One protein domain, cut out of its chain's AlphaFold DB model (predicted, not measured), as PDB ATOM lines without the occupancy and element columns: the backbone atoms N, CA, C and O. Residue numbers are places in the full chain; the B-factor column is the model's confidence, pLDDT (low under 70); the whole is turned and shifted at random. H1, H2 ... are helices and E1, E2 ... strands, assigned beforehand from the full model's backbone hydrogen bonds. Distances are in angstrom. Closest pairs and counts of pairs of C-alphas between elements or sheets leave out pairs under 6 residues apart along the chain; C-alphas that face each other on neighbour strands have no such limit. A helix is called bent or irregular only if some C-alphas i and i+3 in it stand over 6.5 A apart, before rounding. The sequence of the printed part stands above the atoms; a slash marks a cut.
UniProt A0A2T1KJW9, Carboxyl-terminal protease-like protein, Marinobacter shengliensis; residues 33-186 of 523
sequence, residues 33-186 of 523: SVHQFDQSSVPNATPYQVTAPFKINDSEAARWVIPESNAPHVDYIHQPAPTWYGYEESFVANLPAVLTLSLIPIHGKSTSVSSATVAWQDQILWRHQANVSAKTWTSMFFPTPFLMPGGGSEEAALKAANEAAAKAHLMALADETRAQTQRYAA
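This is residues 33 to 186 of the 523 residues of the protein "Carboxyl-terminal protease-like protein" of Marinobacter shengliensis (UniProt A0A2T1KJW9). A long, twisted hairpin of two strands, E6 and E7, makes the backbone of a rod, and one long helix, H3, packs slantwise over one face of it. E1 lies beside E7, while E4 and E5 follow one another along the other side of the hairpin, beside E6; H1 and H2 are small helices near one end of the rod, and the short pair E2 and E3 packs on H3 towards the other end. The printed part has 154 residues, with three named helices and seven named strands in the order E1 E2 E3 E4 E5 H1 E6 E7 H2 H3, and its class is mixed, helices and strands. The larger sheet is branched and antiparallel in its four neighbour pairs; E2 and E3 are parallel. The whole is loose, with a radius of gyration of the C-alphas of 20.0 A, and spans 66 by 27 by 25 A.

In the larger sheet, E6 covers residues 106 to 120, 45.6 A long, and begins at C-alpha 106 at (343.756, 194.375, 201.945). E7, residues 123 to 139, is 46.1 A long and bends by 67 degrees at residue 126. E1 is residues 33 to 37, with C-alpha 33 at (343.384, 202.239, 207.106); E4 is residues 73 to 79, 19.4 A long; E5 is residues 85 to 88. The small sheet holds E2, residues 50 to 52, and E3, residues 65 to 67. H1 is residues 91 to 99 and is irregular, with C-alphas 93 and 96 lying 7.4 A apart. H2 is residues 144 to 147. H3, residues 154 to 185, is 46.2 A long and ends at C-alpha 185 at (292.629, 202.251, 221.551).

E6 and E7 form a hairpin, antiparallel, with N 112 and O 132 within hydrogen-bond range at 2.8 A. E4 and E5 lie on one side of E6, E7 on the other side. The pairing along E6 is staggered: E5 pairs with residues 109 to 111 and E4 with residues 115 to 119. E4 and E6 are antiparallel, with N 77 and O 117 2.8 A apart; E5 and E6 are antiparallel, with N 85 and O 111 2.8 A apart. E1 is antiparallel to E7, with N 36 and O 135 2.9 A apart. H3 is on this sheet at a height of 7.8 A, over E6 and E7, and runs slantwise to the strands, at 38 degrees to E6 on the local plane. Its closest C-alphas to E7 are those of Ala 165 and Ala 130, 6.0 A apart. H2 is on the same face at a height of 7.2 A, only just over none of the strands, with 2 of its 4 C-alphas falling on E1 and 2 on E7. H1 only grazes the sheet, with its residues 91 to 98. E2 and E3 are parallel, with N 52 and O 66 2.8 A apart. The closest C-alphas of E2 and H3 are those of Val 50 and Ala 174, 5.8 A apart. H1 is apart from H2 and from H3. Every O i to N i+4 pair of H3 is within hydrogen-bond range; in H1 it is 3 of 5, and H2 is too short for such a pair.

The two C-alphas farthest apart are those of Asn 70 and Leu 99, at 67.1 A. The printed part has no cut. The links E1 to E2 and E2 to E3 are long, 12 residues each. Residues 55 to 56 of the second link pair with residues 73 to 74 of E4, parallel. The mean pLDDT of the printed part is 86.2; residues 85 to 99 and 101 to 102 are under 70.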
ATOM      1  N   SER A  33     344.711 202.807 207.334       79.00
ATOM      2  CA  SER A  33     343.384 202.239 207.106       79.00
ATOM      3  C   SER A  33     342.417 203.330 206.686       79.00
ATOM      4  O   SER A  33     342.507 204.481 207.121       79.00
ATOM      5  N   VAL A  34     341.519 202.962 205.786       86.75
ATOM      6  CA  VAL A  34     340.477 203.837 205.276       86.75
ATOM      7  C   VAL A  34     339.161 203.077 205.332       86.75
ATOM      8  O   VAL A  34     339.092 201.910 204.944       86.75
ATOM      9  N   HIS A  35     338.120 203.751 205.814       87.88
ATOM     10  CA  HIS A  35     336.800 203.171 206.023       87.88
ATOM     11  C   HIS A  35     335.755 203.915 205.201       87.88
ATOM     12  O   HIS A  35     335.731 205.146 205.159       87.88
ATOM     13  N   GLN A  36     334.854 203.164 204.582       91.56
ATOM     14  CA  GLN A  36     333.676 203.694 203.913       91.56
ATOM     15  C   GLN A  36     332.441 203.009 204.485       91.56
ATOM     16  O   GLN A  36     332.275 201.799 204.331       91.56
ATOM     17  N   PHE A  37     331.568 203.782 205.130       92.31
ATOM     18  CA  PHE A  37     330.281 203.283 205.603       92.31
ATOM     19  C   PHE A  37     329.476 202.685 204.439       92.31
ATOM     20  O   PHE A  37     329.262 203.335 203.411       92.31
ATOM     21  N   ASP A  38     329.032 201.441 204.605       91.88
ATOM     22  CA  ASP A  38     328.137 200.773 203.673       91.88
ATOM     23  C   ASP A  38     326.702 201.224 203.954       91.88
ATOM     24  O   ASP A  38     326.025 200.688 204.831       91.88
ATOM     25  N   GLN A  39     326.233 202.213 203.193       90.38
ATOM     26  CA  GLN A  39     324.890 202.777 203.346       90.38
ATOM     27  C   GLN A  39     323.773 201.736 203.204       90.38
ATOM     28  O   GLN A  39     322.688 201.956 203.727       90.38
ATOM     29  N   SER A  40     324.022 200.607 202.532       91.19
ATOM     30  CA  SER A  40     323.031 199.534 202.390       91.19
ATOM     31  C   SER A  40     322.865 198.681 203.652       91.19
ATOM     32  O   SER A  40     321.898 197.933 203.763       91.19
ATOM     33  N   SER A  41     323.787 198.799 204.616       91.19
ATOM     34  CA  SER A  41     323.741 198.036 205.869       91.19
ATOM     35  C   SER A  41     322.654 198.496 206.833       91.19
ATOM     36  O   SER A  41     322.210 197.714 207.668       91.19
ATOM     37  N   VAL A  42     322.180 199.734 206.682       92.62
ATOM     38  CA  VAL A  42     321.074 200.291 207.463       92.62
ATOM     39  C   VAL A  42     319.947 200.667 206.503       92.62
ATOM     40  O   VAL A  42     320.220 201.266 205.462       92.62
ATOM     41  N   PRO A  43     318.677 200.366 206.825       88.38
ATOM     42  CA  PRO A  43     317.553 200.837 206.028       88.38
ATOM     43  C   PRO A  43     317.591 202.358 205.864       88.38
ATOM     44  O   PRO A  43     317.837 203.089 206.825       88.38
ATOM     45  N   ASN A  44     317.308 202.845 204.656       89.12
ATOM     46  CA  ASN A  44     317.164 204.278 204.440       89.12
ATOM     47  C   ASN A  44     315.942 204.784 205.221       89.12
ATOM     48  O   ASN A  44     314.803 204.502 204.850       89.12
ATOM     49  N   ALA A  45     316.191 205.504 206.310       91.19
ATOM     50  CA  ALA A  45     315.167 205.900 207.261       91.19
ATOM     51  C   ALA A  45     314.903 207.404 207.200       91.19
ATOM     52  O   ALA A  45     315.821 208.224 207.273       91.19
ATOM     53  N   THR A  46     313.623 207.759 207.121       92.69
ATOM     54  CA  THR A  46     313.156 209.143 207.245       92.69
ATOM     55  C   THR A  46     312.184 209.198 208.419       92.69
ATOM     56  O   THR A  46     311.007 208.884 208.234       92.69
ATOM     57  N   PRO A  47     312.664 209.533 209.633       91.19
ATOM     58  CA  PRO A  47     311.800 209.693 210.794       91.19
ATOM     59  C   PRO A  47     310.650 210.654 210.493       91.19
ATOM     60  O   PRO A  47     310.796 211.603 209.721       91.19
ATOM     61  N   TYR A  48     309.507 210.412 211.118       95.12
ATOM     62  CA  TYR A  48     308.328 211.264 211.018       95.12
ATOM     63  C   TYR A  48     307.765 211.506 212.417       95.12
ATOM     64  O   TYR A  48     308.050 210.763 213.355       95.12
ATOM     65  N   GLN A  49     306.968 212.563 212.560       96.25
ATOM     66  CA  GLN A  49     306.370 212.892 213.847       96.25
ATOM     67  C   GLN A  49     305.232 211.933 214.200       96.25
ATOM     68  O   GLN A  49     304.324 211.710 213.394       96.25
ATOM     69  N   VAL A  50     305.261 211.392 215.415       95.06
ATOM     70  CA  VAL A  50     304.215 210.528 215.968       95.06
ATOM     71  C   VAL A  50     303.744 211.072 217.311       95.06
ATOM     72  O   VAL A  50     304.546 211.562 218.103       95.06
ATOM     73  N   THR A  51     302.443 210.982 217.580       93.88
ATOM     74  CA  THR A  51     301.899 211.232 218.919       93.88
ATOM     75  C   THR A  51     302.176 210.025 219.810       93.88
ATOM     76  O   THR A  51     301.917 208.895 219.400       93.88
ATOM     77  N   ALA A  52     302.696 210.260 221.012       92.69
ATOM     78  CA  ALA A  52     303.165 209.208 221.900       92.69
ATOM     79  C   ALA A  52     302.549 209.289 223.304       92.69
ATOM     80  O   ALA A  52     302.391 210.384 223.850       92.69
ATOM     81  N   PRO A  53     302.277 208.133 223.938       91.25
ATOM     82  CA  PRO A  53     301.716 208.063 225.286       91.25
ATOM     83  C   PRO A  53     302.747 208.341 226.397       91.25
ATOM     84  O   PRO A  53     302.470 208.116 227.572       91.25
ATOM     85  N   PHE A  54     303.940 208.805 226.036       92.44
ATOM     86  CA  PHE A  54     305.053 209.103 226.930       92.44
ATOM     87  C   PHE A  54     305.810 210.337 226.436       92.44
ATOM     88  O   PHE A  54     305.718 210.723 225.269       92.44
ATOM     89  N   LYS A  55     306.591 210.935 227.331       93.31
ATOM     90  CA  LYS A  55     307.474 212.063 227.047       93.31
ATOM     91  C   LYS A  55     308.933 211.632 227.139       93.31
ATOM     92  O   LYS A  55     309.349 211.088 228.155       93.31
ATOM     93  N   ILE A  56     309.707 211.913 226.096       93.88
ATOM     94  CA  ILE A  56     311.147 211.637 226.057       93.88
ATOM     95  C   ILE A  56     311.929 212.868 226.537       93.88
ATOM     96  O   ILE A  56     311.622 213.992 226.140       93.88
ATOM     97  N   ASN A  57     312.945 212.646 227.376       86.56
ATOM     98  CA  ASN A  57     313.849 213.699 227.858       86.56
ATOM     99  C   ASN A  57     314.924 214.108 226.833       86.56
ATOM    100  O   ASN A  57     315.393 215.245 226.851       86.56
ATOM    101  N   ASP A  58     315.313 213.199 225.937       92.31
ATOM    102  CA  ASP A  58     316.288 213.466 224.880       92.31
ATOM    103  C   ASP A  58     315.759 214.475 223.845       92.31
ATOM    104  O   ASP A  58     314.701 214.289 223.239       92.31
ATOM    105  N   SER A  59     316.522 215.550 223.630       89.94
ATOM    106  CA  SER A  59     316.103 216.673 222.785       89.94
ATOM    107  C   SER A  59     315.991 216.327 221.299       89.94
ATOM    108  O   SER A  59     315.205 216.959 220.593       89.94
ATOM    109  N   GLU A  60     316.751 215.343 220.805       89.44
ATOM    110  CA  GLU A  60     316.706 214.939 219.402       89.44
ATOM    111  C   GLU A  60     315.490 214.049 219.148       89.44
ATOM    112  O   GLU A  60     314.687 214.334 218.255       89.44
ATOM    113  N   ALA A  61     315.298 213.024 219.978       91.00
ATOM    114  CA  ALA A  61     314.156 212.126 219.902       91.00
ATOM    115  C   ALA A  61     312.820 212.850 220.151       91.00
ATOM    116  O   ALA A  61     311.839 212.595 219.445       91.00
ATOM    117  N   ALA A  62     312.783 213.822 221.072       92.69
ATOM    118  CA  ALA A  62     311.586 214.615 221.375       92.69
ATOM    119  C   ALA A  62     311.060 215.445 220.186       92.69
ATOM    120  O   ALA A  62     309.903 215.857 220.186       92.69
ATOM    121  N   ARG A  63     311.868 215.679 219.139       93.62
ATOM    122  CA  ARG A  63     311.409 216.355 217.905       93.62
ATOM    123  C   ARG A  63     310.491 215.481 217.050       93.62
ATOM    124  O   ARG A  63     309.726 216.015 216.242       93.62
ATOM    125  N   TRP A  64     310.603 214.165 217.206       93.31
ATOM    126  CA  TRP A  64     309.893 213.153 216.422       93.31
ATOM    127  C   TRP A  64     308.779 212.482 217.226       93.31
ATOM    128  O   TRP A  64     307.764 212.081 216.668       93.31
ATOM    129  N   VAL A  65     308.939 212.395 218.543       93.44
ATOM    130  CA  VAL A  65     307.980 211.764 219.448       93.44
ATOM    131  C   VAL A  65     307.257 212.856 220.234       93.44
ATOM    132  O   VAL A  65     307.778 213.375 221.220       93.44
ATOM    133  N   ILE A  66     306.065 213.233 219.770       94.94
ATOM    134  CA  ILE A  66     305.267 214.320 220.344       94.94
ATOM    135  C   ILE A  66     304.412 213.768 221.494       94.94
ATOM    136  O   ILE A  66     303.525 212.951 221.241       94.94
ATOM    137  N   PRO A  67     304.634 214.195 222.748       93.69
ATOM    138  CA  PRO A  67     303.911 213.643 223.886       93.69
ATOM    139  C   PRO A  67     302.441 214.077 223.895       93.69
ATOM    140  O   PRO A  67     302.107 215.224 223.592       93.69
ATOM    141  N   GLU A  68     301.562 213.169 224.309       90.62
ATOM    142  CA  GLU A  68     300.198 213.506 224.714       90.62
ATOM    143  C   GLU A  68     300.175 214.364 225.996       90.62
ATOM    144  O   GLU A  68     301.152 214.454 226.748       90.62
ATOM    145  N   SER A  69     299.029 214.991 226.278       85.12
ATOM    146  CA  SER A  69     298.836 215.739 227.525       85.12
ATOM    147  C   SER A  69     298.997 214.818 228.743       85.12
ATOM    148  O   SER A  69     298.437 213.725 228.770       85.12
ATOM    149  N   ASN A  70     299.753 215.268 229.752       82.06
ATOM    150  CA  ASN A  70     300.048 214.531 230.991       82.06
ATOM    151  C   ASN A  70     300.760 213.175 230.799       82.06
ATOM    152  O   ASN A  70     300.707 212.319 231.682       82.06
ATOM    153  N   ALA A  71     301.441 212.972 229.668       87.50
ATOM    154  CA  ALA A  71     302.194 211.751 229.409       87.50
ATOM    155  C   ALA A  71     303.369 211.570 230.404       87.50
ATOM    156  O   ALA A  71     304.123 212.526 230.634       87.50
ATOM    157  N   PRO A  72     303.574 210.366 230.978       89.31
ATOM    158  CA  PRO A  72     304.711 210.089 231.858       89.31
ATOM    159  C   PRO A  72     306.060 210.212 231.140       89.31
ATOM    160  O   PRO A  72     306.154 209.965 229.936       89.31
ATOM    161  N   HIS A  73     307.116 210.558 231.880       91.06
ATOM    162  CA  HIS A  73     308.472 210.635 231.329       91.06
ATOM    163  C   HIS A  73     309.087 209.243 231.162       91.06
ATOM    164  O   HIS A  73     308.899 208.374 232.012       91.06
ATOM    165  N   VAL A  74     309.849 209.068 230.086       93.81
ATOM    166  CA  VAL A  74     310.660 207.883 229.795       93.81
ATOM    167  C   VAL A  74     312.051 208.311 229.342       93.81
ATOM    168  O   VAL A  74     312.238 209.401 228.785       93.81
ATOM    169  N   ASP A  75     313.016 207.426 229.538       93.81
ATOM    170  CA  ASP A  75     314.394 207.644 229.136       93.81
ATOM    171  C   ASP A  75     314.648 207.003 227.777       93.81
ATOM    172  O   ASP A  75     314.384 205.821 227.556       93.81
ATOM    173  N   TYR A  76     315.172 207.803 226.852       94.44
ATOM    174  CA  TYR A  76     315.659 207.327 225.567       94.44
ATOM    175  C   TYR A  76     317.180 207.252 225.629       94.44
ATOM    176  O   TYR A  76     317.858 208.267 225.780       94.44
ATOM    177  N   ILE A  77     317.706 206.039 225.527       93.25
ATOM    178  CA  ILE A  77     319.131 205.755 225.630       93.25
ATOM    179  C   ILE A  77     319.603 205.289 224.260       93.25
ATOM    180  O   ILE A  77     319.290 204.175 223.829       93.25
ATOM    181  N   HIS A  78     320.370 206.137 223.579       92.38
ATOM    182  CA  HIS A  78     321.057 205.779 222.343       92.38
ATOM    183  C   HIS A  78     322.500 205.385 222.644       92.38
ATOM    184  O   HIS A  78     323.271 206.155 223.211       92.38
ATOM    185  N   GLN A  79     322.860 204.165 222.259       92.69
ATOM    186  CA  GLN A  79     324.216 203.643 222.324       92.69
ATOM    187  C   GLN A  79     324.772 203.567 220.894       92.69
ATOM    188  O   GLN A  79     324.408 202.659 220.129       92.69
ATOM    189  N   PRO A  80     325.618 204.531 220.491       90.81
ATOM    190  CA  PRO A  80     326.258 204.494 219.185       90.81
ATOM    191  C   PRO A  80     327.231 203.314 219.099       90.81
ATOM    192  O   PRO A  80     327.791 202.874 220.104       90.81
ATOM    193  N   ALA A  81     327.460 202.829 217.880       88.31
ATOM    194  CA  ALA A  81     328.523 201.881 217.586       88.31
ATOM    195  C   ALA A  81     329.875 202.482 218.029       88.31
ATOM    196  O   ALA A  81     330.252 203.544 217.515       88.31
ATOM    197  N   PRO A  82     330.595 201.850 218.978       79.56
ATOM    198  CA  PRO A  82     331.769 202.458 219.608       79.56
ATOM    199  C   PRO A  82     333.021 202.370 218.731       79.56
ATOM    200  O   PRO A  82     333.895 203.230 218.794       79.56
ATOM    201  N   THR A  83     333.117 201.308 217.934       83.69
ATOM    202  CA  THR A  83     334.215 201.025 217.009       83.69
ATOM    203  C   THR A  83     333.772 199.959 216.008       83.69
ATOM    204  O   THR A  83     332.699 199.364 216.164       83.69
ATOM    205  N   TRP A  84     334.581 199.697 214.987       80.31
ATOM    206  CA  TRP A  84     334.377 198.573 214.082       80.31
ATOM    207  C   TRP A  84     334.940 197.273 214.673       80.31
ATOM    208  O   TRP A  84     336.056 197.235 215.187       80.31
ATOM    209  N   TYR A  85     334.169 196.192 214.561       66.06
ATOM    210  CA  TYR A  85     334.531 194.844 214.984       66.06
ATOM    211  C   TYR A  85     334.496 193.873 213.807       66.06
ATOM    212  O   TYR A  85     333.694 194.004 212.878       66.06
ATOM    213  N   GLY A  86     335.341 192.848 213.892       58.94
ATOM    214  CA  GLY A  86     335.428 191.819 212.869       58.94
ATOM    215  C   GLY A  86     336.067 192.343 211.585       58.94
ATOM    216  O   GLY A  86     335.836 193.463 211.127       58.94
ATOM    217  N   TYR A  87     336.912 191.510 211.004       61.25
ATOM    218  CA  TYR A  87     337.425 191.721 209.667       61.25
ATOM    219  C   TYR A  87     337.070 190.446 208.910       61.25
ATOM    220  O   TYR A  87     337.743 189.427 209.048       61.25
ATOM    221  N   GLU A  88     335.918 190.453 208.233       57.00
ATOM    222  CA  GLU A  88     335.518 189.316 207.402       57.00
ATOM    223  C   GLU A  88     336.407 189.309 206.156       57.00
ATOM    224  O   GLU A  88     336.235 190.116 205.237       57.00
ATOM    225  N   GLU A  89     337.406 188.425 206.163       61.47
ATOM    226  CA  GLU A  89     338.341 188.248 205.059       61.47
ATOM    227  C   GLU A  89     337.898 187.126 204.130       61.47
ATOM    228  O   GLU A  89     337.650 185.996 204.550       61.47
ATOM    229  N   SER A  90     337.942 187.393 202.828       56.12
ATOM    230  CA  SER A  90     338.199 186.331 201.863       56.12
ATOM    231  C   SER A  90     339.707 186.256 201.635       56.12
ATOM    232  O   SER A  90     340.295 187.163 201.042       56.12
ATOM    233  N   PHE A  91     340.344 185.178 202.102       55.31
ATOM    234  CA  PHE A  91     341.775 184.921 201.875       55.31
ATOM    235  C   PHE A  91     342.121 184.947 200.376       55.31
ATOM    236  O   PHE A  91     343.120 185.532 199.964       55.31
ATOM    237  N   VAL A  92     341.242 184.384 199.538       61.88
ATOM    238  CA  VAL A  92     341.405 184.365 198.076       61.88
ATOM    239  C   VAL A  92     341.338 185.776 197.485       61.88
ATOM    240  O   VAL A  92     342.123 186.102 196.598       61.88
ATOM    241  N   ALA A  93     340.452 186.638 197.997       63.06
ATOM    242  CA  ALA A  93     340.332 188.020 197.527       63.06
ATOM    243  C   ALA A  93     341.544 188.893 197.902       63.06
ATOM    244  O   ALA A  93     341.818 189.879 197.222       63.06
ATOM    245  N   ASN A  94     342.284 188.519 198.950       65.69
ATOM    246  CA  ASN A  94     343.409 189.290 199.482       65.69
ATOM    247  C   ASN A  94     344.794 188.699 199.152       65.69
ATOM    248  O   ASN A  94     345.811 189.317 199.470       65.69
ATOM    249  N   LEU A  95     344.862 187.565 198.443       66.75
ATOM    250  CA  LEU A  95     346.117 186.978 197.952       66.75
ATOM    251  C   LEU A  95     347.003 187.994 197.191       66.75
ATOM    252  O   LEU A  95     348.209 188.028 197.444       66.75
ATOM    253  N   PRO A  96     346.460 188.878 196.324       66.50
ATOM    254  CA  PRO A  96     347.267 189.900 195.657       66.50
ATOM    255  C   PRO A  96     347.900 190.902 196.630       66.50
ATOM    256  O   PRO A  96     349.024 191.338 196.404       66.50
ATOM    257  N   ALA A  97     347.227 191.253 197.729       65.75
ATOM    258  CA  ALA A  97     347.777 192.153 198.744       65.75
ATOM    259  C   ALA A  97     348.967 191.511 199.478       65.75
ATOM    260  O   ALA A  97     349.985 192.167 199.697       65.75
ATOM    261  N   VAL A  98     348.880 190.210 199.778       67.06
ATOM    262  CA  VAL A  98     349.981 189.430 200.375       67.06
ATOM    263  C   VAL A  98     351.171 189.341 199.415       67.06
ATOM    264  O   VAL A  98     352.307 189.604 199.804       67.06
ATOM    265  N   LEU A  99     350.914 189.032 198.142       69.94
ATOM    266  CA  LEU A  99     351.951 188.873 197.116       69.94
ATOM    267  C   LEU A  99     352.614 190.197 196.708       69.94
ATOM    268  O   LEU A  99     353.751 190.194 196.246       69.94
ATOM    269  N   THR A 100     351.926 191.327 196.885       70.25
ATOM    270  CA  THR A 100     352.430 192.664 196.527       70.25
ATOM    271  C   THR A 100     352.959 193.458 197.720       70.25
ATOM    272  O   THR A 100     353.154 194.667 197.604       70.25
ATOM    273  N   LEU A 101     353.183 192.808 198.871       68.25
ATOM    274  CA  LEU A 101     353.624 193.471 200.104       68.25
ATOM    275  C   LEU A 101     352.739 194.687 200.450       68.25
ATOM    276  O   LEU A 101     353.234 195.752 200.815       68.25
ATOM    277  N   SER A 102     351.416 194.545 200.323       66.06
ATOM    278  CA  SER A 102     350.391 195.574 200.571       66.06
ATOM    279  C   SER A 102     350.386 196.793 199.632       66.06
ATOM    280  O   SER A 102     349.776 197.816 199.961       66.06
ATOM    281  N   LEU A 103     351.017 196.708 198.451       75.88
ATOM    282  CA  LEU A 103     350.841 197.719 197.399       75.88
ATOM    283  C   LEU A 103     349.366 197.794 196.976       75.88
ATOM    284  O   LEU A 103     348.788 198.878 196.907       75.88
ATOM    285  N   ILE A 104     348.734 196.637 196.773       79.19
ATOM    286  CA  ILE A 104     347.275 196.524 196.735       79.19
ATOM    287  C   ILE A 104     346.805 196.405 198.191       79.19
ATOM    288  O   ILE A 104     347.289 195.516 198.895       79.19
ATOM    289  N   PRO A 105     345.911 197.282 198.678       76.81
ATOM    290  CA  PRO A 105     345.465 197.207 200.059       76.81
ATOM    291  C   PRO A 105     344.576 195.982 200.273       76.81
ATOM    292  O   PRO A 105     343.817 195.577 199.390       76.81
ATOM    293  N   ILE A 106     344.654 195.425 201.476       77.12
ATOM    294  CA  ILE A 106     343.756 194.375 201.945       77.12
ATOM    295  C   ILE A 106     342.361 194.984 202.034       77.12
ATOM    296  O   ILE A 106     342.198 196.043 202.636       77.12
ATOM    297  N   HIS A 107     341.366 194.320 201.460       82.12
ATOM    298  CA  HIS A 107     339.970 194.732 201.486       82.12
ATOM    299  C   HIS A 107     339.140 193.753 202.321       82.12
ATOM    300  O   HIS A 107     339.255 192.534 202.166       82.12
ATOM    301  N   GLY A 108     338.283 194.291 203.183       81.44
ATOM    302  CA  GLY A 108     337.364 193.506 203.998       81.44
ATOM    303  C   GLY A 108     336.110 194.278 204.386       81.44
ATOM    304  O   GLY A 108     335.969 195.475 204.105       81.44
ATOM    305  N   LYS A 109     335.195 193.567 205.046       85.69
ATOM    306  CA  LYS A 109     334.001 194.145 205.662       85.69
ATOM    307  C   LYS A 109     334.169 194.137 207.176       85.69
ATOM    308  O   LYS A 109     334.481 193.103 207.766       85.69
ATOM    309  N   SER A 110     333.946 195.293 207.789       85.38
ATOM    310  CA  SER A 110     333.890 195.439 209.242       85.38
ATOM    311  C   SER A 110     332.465 195.747 209.672       85.38
ATOM    312  O   SER A 110     331.725 196.418 208.952       85.38
ATOM    313  N   THR A 111     332.063 195.247 210.836       88.56
ATOM    314  CA  THR A 111     330.685 195.355 211.333       88.56
ATOM    315  C   THR A 111     330.656 195.971 212.722       88.56
ATOM    316  O   THR A 111     331.633 195.934 213.460       88.56
ATOM    317  N   SER A 112     329.548 196.594 213.085       88.88
ATOM    318  CA  SER A 112     329.306 197.050 214.448       88.88
ATOM    319  C   SER A 112     327.806 197.096 214.702       88.88
ATOM    320  O   SER A 112     327.004 196.893 213.790       88.88
ATOM    321  N   VAL A 113     327.419 197.354 215.944       90.50
ATOM    322  CA  VAL A 113     326.015 197.404 216.347       90.50
ATOM    323  C   VAL A 113     325.766 198.717 217.068       90.50
ATOM    324  O   VAL A 113     326.434 199.021 218.054       90.50
ATOM    325  N   SER A 114     324.792 199.483 216.582       93.06
ATOM    326  CA  SER A 114     324.193 200.578 217.345       93.06
ATOM    327  C   SER A 114     322.870 200.102 217.934       93.06
ATOM    328  O   SER A 114     322.165 199.285 217.335       93.06
ATOM    329  N   SER A 115     322.530 200.581 219.129       94.19
ATOM    330  CA  SER A 115     321.255 200.252 219.754       94.19
ATOM    331  C   SER A 115     320.579 201.475 220.346       94.19
ATOM    332  O   SER A 115     321.233 202.395 220.830       94.19
ATOM    333  N   ALA A 116     319.254 201.470 220.324       95.31
ATOM    334  CA  ALA A 116     318.429 202.438 221.022       95.31
ATOM    335  C   ALA A 116     317.478 201.692 221.951       95.31
ATOM    336  O   ALA A 116     316.944 200.641 221.589       95.31
ATOM    337  N   THR A 117     317.290 202.227 223.151       95.50
ATOM    338  CA  THR A 117     316.420 201.654 224.175       95.50
ATOM    339  C   THR A 117     315.518 202.748 224.732       95.50
ATOM    340  O   THR A 117     315.997 203.836 225.041       95.50
ATOM    341  N   VAL A 118     314.225 202.455 224.871       94.75
ATOM    342  CA  VAL A 118     313.313 203.251 225.699       94.75
ATOM    343  C   VAL A 118     313.139 202.513 227.013       94.75
ATOM    344  O   VAL A 118     312.709 201.355 227.025       94.75
ATOM    345  N   ALA A 119     313.490 203.181 228.101       93.31
ATOM    346  CA  ALA A 119     313.373 202.672 229.453       93.31
ATOM    347  C   ALA A 119     312.420 203.542 230.275       93.31
ATOM    348  O   ALA A 119     312.268 204.740 230.037       93.31
ATOM    349  N   TRP A 120     311.762 202.926 231.243       91.56
ATOM    350  CA  TRP A 120     310.888 203.607 232.179       91.56
ATOM    351  C   TRP A 120     311.025 202.961 233.546       91.56
ATOM    352  O   TRP A 120     310.736 201.771 233.690       91.56
ATOM    353  N   GLN A 121     311.476 203.745 234.529       86.81
ATOM    354  CA  GLN A 121     311.967 203.200 235.798       86.81
ATOM    355  C   GLN A 121     313.014 202.107 235.487       86.81
ATOM    356  O   GLN A 121     313.843 202.301 234.599       86.81
ATOM    357  N   ASP A 122     312.939 200.938 236.118       80.44
ATOM    358  CA  ASP A 122     313.872 199.827 235.881       80.44
ATOM    359  C   ASP A 122     313.443 198.894 234.731       80.44
ATOM    360  O   ASP A 122     313.871 197.742 234.644       80.44
ATOM    361  N   GLN A 123     312.557 199.358 233.840       85.62
ATOM    362  CA  GLN A 123     311.964 198.525 232.794       85.62
ATOM    363  C   GLN A 123     312.378 198.959 231.400       85.62
ATOM    364  O   GLN A 123     312.200 200.109 231.006       85.62
ATOM    365  N   ILE A 124     312.835 197.997 230.600       90.62
ATOM    366  CA  ILE A 124     313.016 198.192 229.163       90.62
ATOM    367  C   ILE A 124     311.649 198.063 228.495       90.62
ATOM    368  O   ILE A 124     311.060 196.983 228.467       90.62
ATOM    369  N   LEU A 125     311.151 199.168 227.947       92.25
ATOM    370  CA  LEU A 125     309.890 199.187 227.213       92.25
ATOM    371  C   LEU A 125     310.097 198.834 225.744       92.25
ATOM    372  O   LEU A 125     309.242 198.214 225.127       92.25
ATOM    373  N   TRP A 126     311.225 199.225 225.164       94.75
ATOM    374  CA  TRP A 126     311.518 198.964 223.760       94.75
ATOM    375  C   TRP A 126     313.019 198.962 223.525       94.75
ATOM    376  O   TRP A 126     313.753 199.722 224.155       94.75
ATOM    377  N   ARG A 127     313.470 198.128 222.591       95.38
ATOM    378  CA  ARG A 127     314.855 198.097 222.132       95.38
ATOM    379  C   ARG A 127     314.888 197.831 220.635       95.38
ATOM    380  O   ARG A 127     314.233 196.913 220.155       95.38
ATOM    381  N   HIS A 128     315.715 198.586 219.926       95.69
ATOM    382  CA  HIS A 128     316.031 198.348 218.523       95.69
ATOM    383  C   HIS A 128     317.539 198.315 218.331       95.69
ATOM    384  O   HIS A 128     318.255 199.164 218.864       95.69
ATOM    385  N   GLN A 129     318.017 197.351 217.553       94.94
ATOM    386  CA  GLN A 129     319.424 197.202 217.197       94.94
ATOM    387  C   GLN A 129     319.576 197.360 215.688       94.94
ATOM    388  O   GLN A 129     318.794 196.804 214.921       94.94
ATOM    389  N   ALA A 130     320.579 198.125 215.272       94.12
ATOM    390  CA  ALA A 130     320.936 198.322 213.880       94.12
ATOM    391  C   ALA A 130     322.360 197.807 213.663       94.12
ATOM    392  O   ALA A 130     323.318 198.321 214.249       94.12
ATOM    393  N   ASN A 131     322.490 196.793 212.810       93.31
ATOM    394  CA  ASN A 131     323.787 196.296 212.375       93.31
ATOM    395  C   ASN A 131     324.331 197.256 211.321       93.31
ATOM    396  O   ASN A 131     323.747 197.405 210.253       93.31
ATOM    397  N   VAL A 132     325.447 197.908 211.619       93.44
ATOM    398  CA  VAL A 132     326.136 198.798 210.686       93.44
ATOM    399  C   VAL A 132     327.354 198.088 210.123       93.44
ATOM    400  O   VAL A 132     327.998 197.290 210.806       93.44
ATOM    401  N   SER A 133     327.716 198.388 208.881       92.75
ATOM    402  CA  SER A 133     328.965 197.883 208.317       92.75
ATOM    403  C   SER A 133     329.722 198.924 207.516       92.75
ATOM    404  O   SER A 133     329.134 199.862 206.982       92.75
ATOM    405  N   ALA A 134     331.030 198.734 207.415       90.81
ATOM    406  CA  ALA A 134     331.912 199.527 206.583       90.81
ATOM    407  C   ALA A 134     332.775 198.621 205.708       90.81
ATOM    408  O   ALA A 134     333.190 197.533 206.111       90.81
ATOM    409  N   LYS A 135     333.068 199.106 204.503       89.94
ATOM    410  CA  LYS A 135     334.167 198.601 203.690       89.94
ATOM    411  C   LYS A 135     335.455 199.187 204.246       89.94
ATOM    412  O   LYS A 135     335.544 200.402 204.431       89.94
ATOM    413  N   THR A 136     336.430 198.329 204.493       86.06
ATOM    414  CA  THR A 136     337.717 198.721 205.060       86.06
ATOM    415  C   THR A 136     338.823 198.344 204.088       86.06
ATOM    416  O   THR A 136     338.801 197.257 203.502       86.06
ATOM    417  N   TRP A 137     339.777 199.256 203.913       85.69
ATOM    418  CA  TRP A 137     341.009 199.018 203.173       85.69
ATOM    419  C   TRP A 137     342.204 199.306 204.059       85.69
ATOM    420  O   TRP A 137     342.310 200.404 204.603       85.69
ATOM    421  N   THR A 138     343.116 198.346 204.153       80.38
ATOM    422  CA  THR A 138     344.288 198.436 205.025       80.38
ATOM    423  C   THR A 138     345.556 198.117 204.246       80.38
ATOM    424  O   THR A 138     345.613 197.146 203.492       80.38
ATOM    425  N   SER A 139     346.600 198.921 204.436       77.81
ATOM    426  CA  SER A 139     347.947 198.638 203.934       77.81
ATOM    427  C   SER A 139     348.973 198.873 205.035       77.81
ATOM    428  O   SER A 139     348.845 199.804 205.831       77.81
ATOM    429  N   MET A 140     349.983 198.006 205.090       70.75
ATOM    430  CA  MET A 140     351.038 198.060 206.105       70.75
ATOM    431  C   MET A 140     352.156 199.021 205.711       70.75
ATOM    432  O   MET A 140     352.729 199.678 206.576       70.75
ATOM    433  N   PHE A 141     352.468 199.098 204.414       71.50
ATOM    434  CA  PHE A 141     353.672 199.776 203.931       71.50
ATOM    435  C   PHE A 141     353.389 200.959 203.011       71.50
ATOM    436  O   PHE A 141     354.258 201.814 202.843       71.50
ATOM    437  N   PHE A 142     352.191 201.036 202.425       74.12
ATOM    438  CA  PHE A 142     351.877 202.045 201.423       74.12
ATOM    439  C   PHE A 142     350.629 202.856 201.787       74.12
ATOM    440  O   PHE A 142     349.659 202.321 202.320       74.12
ATOM    441  N   PRO A 143     350.580 204.145 201.415       77.12
ATOM    442  CA  PRO A 143     349.386 204.976 201.556       77.12
ATOM    443  C   PRO A 143     348.295 204.633 200.518       77.12
ATOM    444  O   PRO A 143     347.408 205.441 200.258       77.12
ATOM    445  N   THR A 144     348.334 203.449 199.897       80.00
ATOM    446  CA  THR A 144     347.393 203.042 198.844       80.00
ATOM    447  C   THR A 144     345.918 203.000 199.269       80.00
ATOM    448  O   THR A 144     345.083 203.276 198.405       80.00
ATOM    449  N   PRO A 145     345.540 202.783 200.550       82.06
ATOM    450  CA  PRO A 145     344.152 202.937 200.990       82.06
ATOM    451  C   PRO A 145     343.563 204.332 200.739       82.06
ATOM    452  O   PRO A 145     342.371 204.437 200.475       82.06
ATOM    453  N   PHE A 146     344.372 205.400 200.754       80.12
ATOM    454  CA  PHE A 146     343.889 206.768 200.495       80.12
ATOM    455  C   PHE A 146     343.453 207.000 199.046       80.12
ATOM    456  O   PHE A 146     342.773 207.981 198.757       80.12
ATOM    457  N   LEU A 147     343.842 206.108 198.134       83.12
ATOM    458  CA  LEU A 147     343.418 206.151 196.738       83.12
ATOM    459  C   LEU A 147     342.035 205.512 196.538       83.12
ATOM    460  O   LEU A 147     341.481 205.602 195.442       83.12
ATOM    461  N   MET A 148     341.472 204.869 197.571       83.19
ATOM    462  CA  MET A 148     340.173 204.211 197.473       83.19
ATOM    463  C   MET A 148     339.030 205.234 197.514       83.19
ATOM    464  O   MET A 148     338.958 206.064 198.425       83.19
ATOM    465  N   PRO A 149     338.113 205.197 196.531       75.31
ATOM    466  CA  PRO A 149     337.092 206.222 196.373       75.31
ATOM    467  C   PRO A 149     336.088 206.209 197.529       75.31
ATOM    468  O   PRO A 149     335.526 205.172 197.878       75.31
ATOM    469  N   GLY A 150     335.816 207.391 198.089       73.31
ATOM    470  CA  GLY A 150     334.809 207.580 199.139       73.31
ATOM    471  C   GLY A 150     335.200 207.031 200.514       73.31
ATOM    472  O   GLY A 150     334.372 207.038 201.424       73.31
ATOM    473  N   GLY A 151     336.437 206.565 200.667       75.50
ATOM    474  CA  GLY A 151     336.994 206.152 201.938       75.50
ATOM    475  C   GLY A 151     337.515 207.339 202.757       75.50
ATOM    476  O   GLY A 151     338.176 208.230 202.227       75.50
ATOM    477  N   GLY A 152     337.219 207.351 204.058       81.88
ATOM    478  CA  GLY A 152     337.673 208.369 205.005       81.88
ATOM    479  C   GLY A 152     338.309 207.777 206.261       81.88
ATOM    480  O   GLY A 152     338.649 206.593 206.314       81.88
ATOM    481  N   SER A 153     338.473 208.611 207.290       84.38
ATOM    482  CA  SER A 153     338.906 208.134 208.603       84.38
ATOM    483  C   SER A 153     337.853 207.216 209.228       84.38
ATOM    484  O   SER A 153     336.656 207.332 208.950       84.38
ATOM    485  N   GLU A 154     338.302 206.339 210.125       84.38
ATOM    486  CA  GLU A 154     337.428 205.498 210.947       84.38
ATOM    487  C   GLU A 154     336.332 206.319 211.641       84.38
ATOM    488  O   GLU A 154     335.153 205.977 211.566       84.38
ATOM    489  N   GLU A 155     336.714 207.441 212.254       86.75
ATOM    490  CA  GLU A 155     335.808 208.336 212.975       86.75
ATOM    491  C   GLU A 155     334.724 208.924 212.062       86.75
ATOM    492  O   GLU A 155     333.554 208.958 212.437       86.75
ATOM    493  N   ALA A 156     335.078 209.341 210.842       89.19
ATOM    494  CA  ALA A 156     334.111 209.875 209.889       89.19
ATOM    495  C   ALA A 156     333.125 208.796 209.414       89.19
ATOM    496  O   ALA A 156     331.923 209.055 209.328       89.19
ATOM    497  N   ALA A 157     333.615 207.581 209.149       90.06
ATOM    498  CA  ALA A 157     332.771 206.454 208.762       90.06
ATOM    499  C   ALA A 157     331.837 206.017 209.904       90.06
ATOM    500  O   ALA A 157     330.651 205.800 209.659       90.06
ATOM    501  N   LEU A 158     332.336 205.937 211.145       90.75
ATOM    502  CA  LEU A 158     331.518 205.642 212.329       90.75
ATOM    503  C   LEU A 158     330.478 206.727 212.576       90.75
ATOM    504  O   LEU A 158     329.331 206.409 212.877       90.75
ATOM    505  N   LYS A 159     330.847 208.003 212.423       93.56
ATOM    506  CA  LYS A 159     329.908 209.118 212.559       93.56
ATOM    507  C   LYS A 159     328.764 208.995 211.552       93.56
ATOM    508  O   LYS A 159     327.608 209.015 211.956       93.56
ATOM    509  N   ALA A 160     329.074 208.783 210.271       93.06
ATOM    510  CA  ALA A 160     328.058 208.602 209.233       93.06
ATOM    511  C   ALA A 160     327.169 207.369 209.484       93.06
ATOM    512  O   ALA A 160     325.949 207.441 209.326       93.06
ATOM    513  N   ALA A 161     327.763 206.251 209.912       93.88
ATOM    514  CA  ALA A 161     327.032 205.036 210.255       93.88
ATOM    515  C   ALA A 161     326.078 205.249 211.440       93.88
ATOM    516  O   ALA A 161     324.917 204.847 211.381       93.88
ATOM    517  N   ASN A 162     326.545 205.923 212.495       94.94
ATOM    518  CA  ASN A 162     325.751 206.223 213.683       94.94
ATOM    519  C   ASN A 162     324.642 207.245 213.406       94.94
ATOM    520  O   ASN A 162     323.549 207.092 213.939       94.94
ATOM    521  N   GLU A 163     324.868 208.235 212.539       94.62
ATOM    522  CA  GLU A 163     323.819 209.161 212.085       94.62
ATOM    523  C   GLU A 163     322.721 208.435 211.286       94.62
ATOM    524  O   GLU A 163     321.531 208.707 211.464       94.62
ATOM    525  N   ALA A 164     323.097 207.485 210.420       95.31
ATOM    526  CA  ALA A 164     322.138 206.658 209.688       95.31
ATOM    527  C   ALA A 164     321.363 205.716 210.627       95.31
ATOM    528  O   ALA A 164     320.135 205.637 210.550       95.31
ATOM    529  N   ALA A 165     322.062 205.055 211.554       96.00
ATOM    530  CA  ALA A 165     321.450 204.195 212.561       96.00
ATOM    531  C   ALA A 165     320.498 204.976 213.478       96.00
ATOM    532  O   ALA A 165     319.381 204.520 213.703       96.00
ATOM    533  N   ALA A 166     320.873 206.174 213.943       95.19
ATOM    534  CA  ALA A 166     320.022 207.032 214.772       95.19
ATOM    535  C   ALA A 166     318.678 207.337 214.089       95.19
ATOM    536  O   ALA A 166     317.619 207.171 214.696       95.19
ATOM    537  N   LYS A 167     318.695 207.682 212.795       95.62
ATOM    538  CA  LYS A 167     317.464 207.865 212.006       95.62
ATOM    539  C   LYS A 167     316.645 206.578 211.911       95.62
ATOM    540  O   LYS A 167     315.427 206.626 212.062       95.62
ATOM    541  N   ALA A 168     317.288 205.431 211.697       96.31
ATOM    542  CA  ALA A 168     316.597 204.143 211.667       96.31
ATOM    543  C   ALA A 168     315.947 203.802 213.017       96.31
ATOM    544  O   ALA A 168     314.794 203.382 213.043       96.31
ATOM    545  N   HIS A 169     316.634 204.054 214.135       96.62
ATOM    546  CA  HIS A 169     316.080 203.878 215.478       96.62
ATOM    547  C   HIS A 169     314.858 204.772 215.713       96.62
ATOM    548  O   HIS A 169     313.840 204.285 216.194       96.62
ATOM    549  N   LEU A 170     314.925 206.052 215.338       96.06
ATOM    550  CA  LEU A 170     313.812 206.990 215.512       96.06
ATOM    551  C   LEU A 170     312.601 206.629 214.644       96.06
ATOM    552  O   LEU A 170     311.468 206.703 215.116       96.06
ATOM    553  N   MET A 171     312.823 206.206 213.397       96.12
ATOM    554  CA  MET A 171     311.748 205.722 212.529       96.12
ATOM    555  C   MET A 171     311.102 204.449 213.095       96.12
ATOM    556  O   MET A 171     309.881 204.395 213.211       96.12
ATOM    557  N   ALA A 172     311.906 203.473 213.528       96.38
ATOM    558  CA  ALA A 172     311.408 202.243 214.142       96.38
ATOM    559  C   ALA A 172     310.640 202.508 215.448       96.38
ATOM    560  O   ALA A 172     309.600 201.898 215.690       96.38
ATOM    561  N   LEU A 173     311.111 203.448 216.274       96.19
ATOM    562  CA  LEU A 173     310.398 203.884 217.473       96.19
ATOM    563  C   LEU A 173     309.048 204.513 217.114       96.19
ATOM    564  O   LEU A 173     308.050 204.240 217.781       96.19
ATOM    565  N   ALA A 174     309.000 205.338 216.067       95.12
ATOM    566  CA  ALA A 174     307.765 205.965 215.622       95.12
ATOM    567  C   ALA A 174     306.747 204.937 215.097       95.12
ATOM    568  O   ALA A 174     305.570 204.995 215.466       95.12
ATOM    569  N   ASP A 175     307.211 203.966 214.305       95.12
ATOM    570  CA  ASP A 175     306.389 202.871 213.782       95.12
ATOM    571  C   ASP A 175     305.815 202.013 214.914       95.12
ATOM    572  O   ASP A 175     304.603 201.778 214.959       95.12
ATOM    573  N   GLU A 176     306.654 201.624 215.877       95.50
ATOM    574  CA  GLU A 176     306.218 200.834 217.027       95.50
ATOM    575  C   GLU A 176     305.248 201.626 217.915       95.50
ATOM    576  O   GLU A 176     304.202 201.113 218.310       95.50
ATOM    577  N   THR A 177     305.528 202.908 218.170       94.75
ATOM    578  CA  THR A 177     304.641 203.783 218.956       94.75
ATOM    579  C   THR A 177     303.254 203.872 218.323       94.75
ATOM    580  O   THR A 177     302.243 203.739 219.019       94.75
ATOM    581  N   ARG A 178     303.177 204.041 216.996       93.06
ATOM    582  CA  ARG A 178     301.902 204.067 216.270       93.06
ATOM    583  C   ARG A 178     301.170 202.730 216.379       93.06
ATOM    584  O   ARG A 178     299.980 202.721 216.695       93.06
ATOM    585  N   ALA A 179     301.867 201.622 216.121       92.81
ATOM    586  CA  ALA A 179     301.283 200.284 216.155       92.81
ATOM    587  C   ALA A 179     300.716 199.953 217.543       92.81
ATOM    588  O   ALA A 179     299.585 199.478 217.668       92.81
ATOM    589  N   GLN A 180     301.469 200.263 218.597       93.19
ATOM    590  CA  GLN A 180     301.045 200.055 219.974       93.19
ATOM    591  C   GLN A 180     299.861 200.965 220.345       93.19
ATOM    592  O   GLN A 180     298.863 200.480 220.880       93.19
ATOM    593  N   THR A 181     299.891 202.251 219.983       88.75
ATOM    594  CA  THR A 181     298.789 203.195 220.262       88.75
ATOM    595  C   THR A 181     297.450 202.711 219.693       88.75
ATOM    596  O   THR A 181     296.423 202.792 220.367       88.75
ATOM    597  N   GLN A 182     297.453 202.136 218.486       86.88
ATOM    598  CA  GLN A 182     296.252 201.543 217.888       86.88
ATOM    599  C   GLN A 182     295.721 200.348 218.691       86.88
ATOM    600  O   GLN A 182     294.511 200.222 218.870       86.88
ATOM    601  N   ARG A 183     296.609 199.495 219.218       85.19
ATOM    602  CA  ARG A 183     296.213 198.362 220.071       85.19
ATOM    603  C   ARG A 183     295.575 198.836 221.373       85.19
ATOM    604  O   ARG A 183     294.559 198.288 221.782       85.19
ATOM    605  N   TYR A 184     296.118 199.879 221.996       86.44
ATOM    606  CA  TYR A 184     295.547 200.436 223.226       86.44
ATOM    607  C   TYR A 184     294.180 201.072 223.031       86.44
ATOM    608  O   TYR A 184     293.324 200.944 223.899       86.44
ATOM    609  N   ALA A 185     293.940 201.699 221.878       86.44
ATOM    610  CA  ALA A 185     292.629 202.251 221.551       86.44
ATOM    611  C   ALA A 185     291.515 201.183 221.509       86.44
ATOM    612  O   ALA A 185     290.346 201.524 221.669       86.44
ATOM    613  N   ALA A 186     291.861 199.902 221.326       87.38
ATOM    614  CA  ALA A 186     290.912 198.788 221.356       87.38
ATOM    615  C   ALA A 186     290.594 198.273 222.776       87.38
ATOM    616  O   ALA A 186     289.714 197.429 222.937       87.38
TER     617      ALA A 186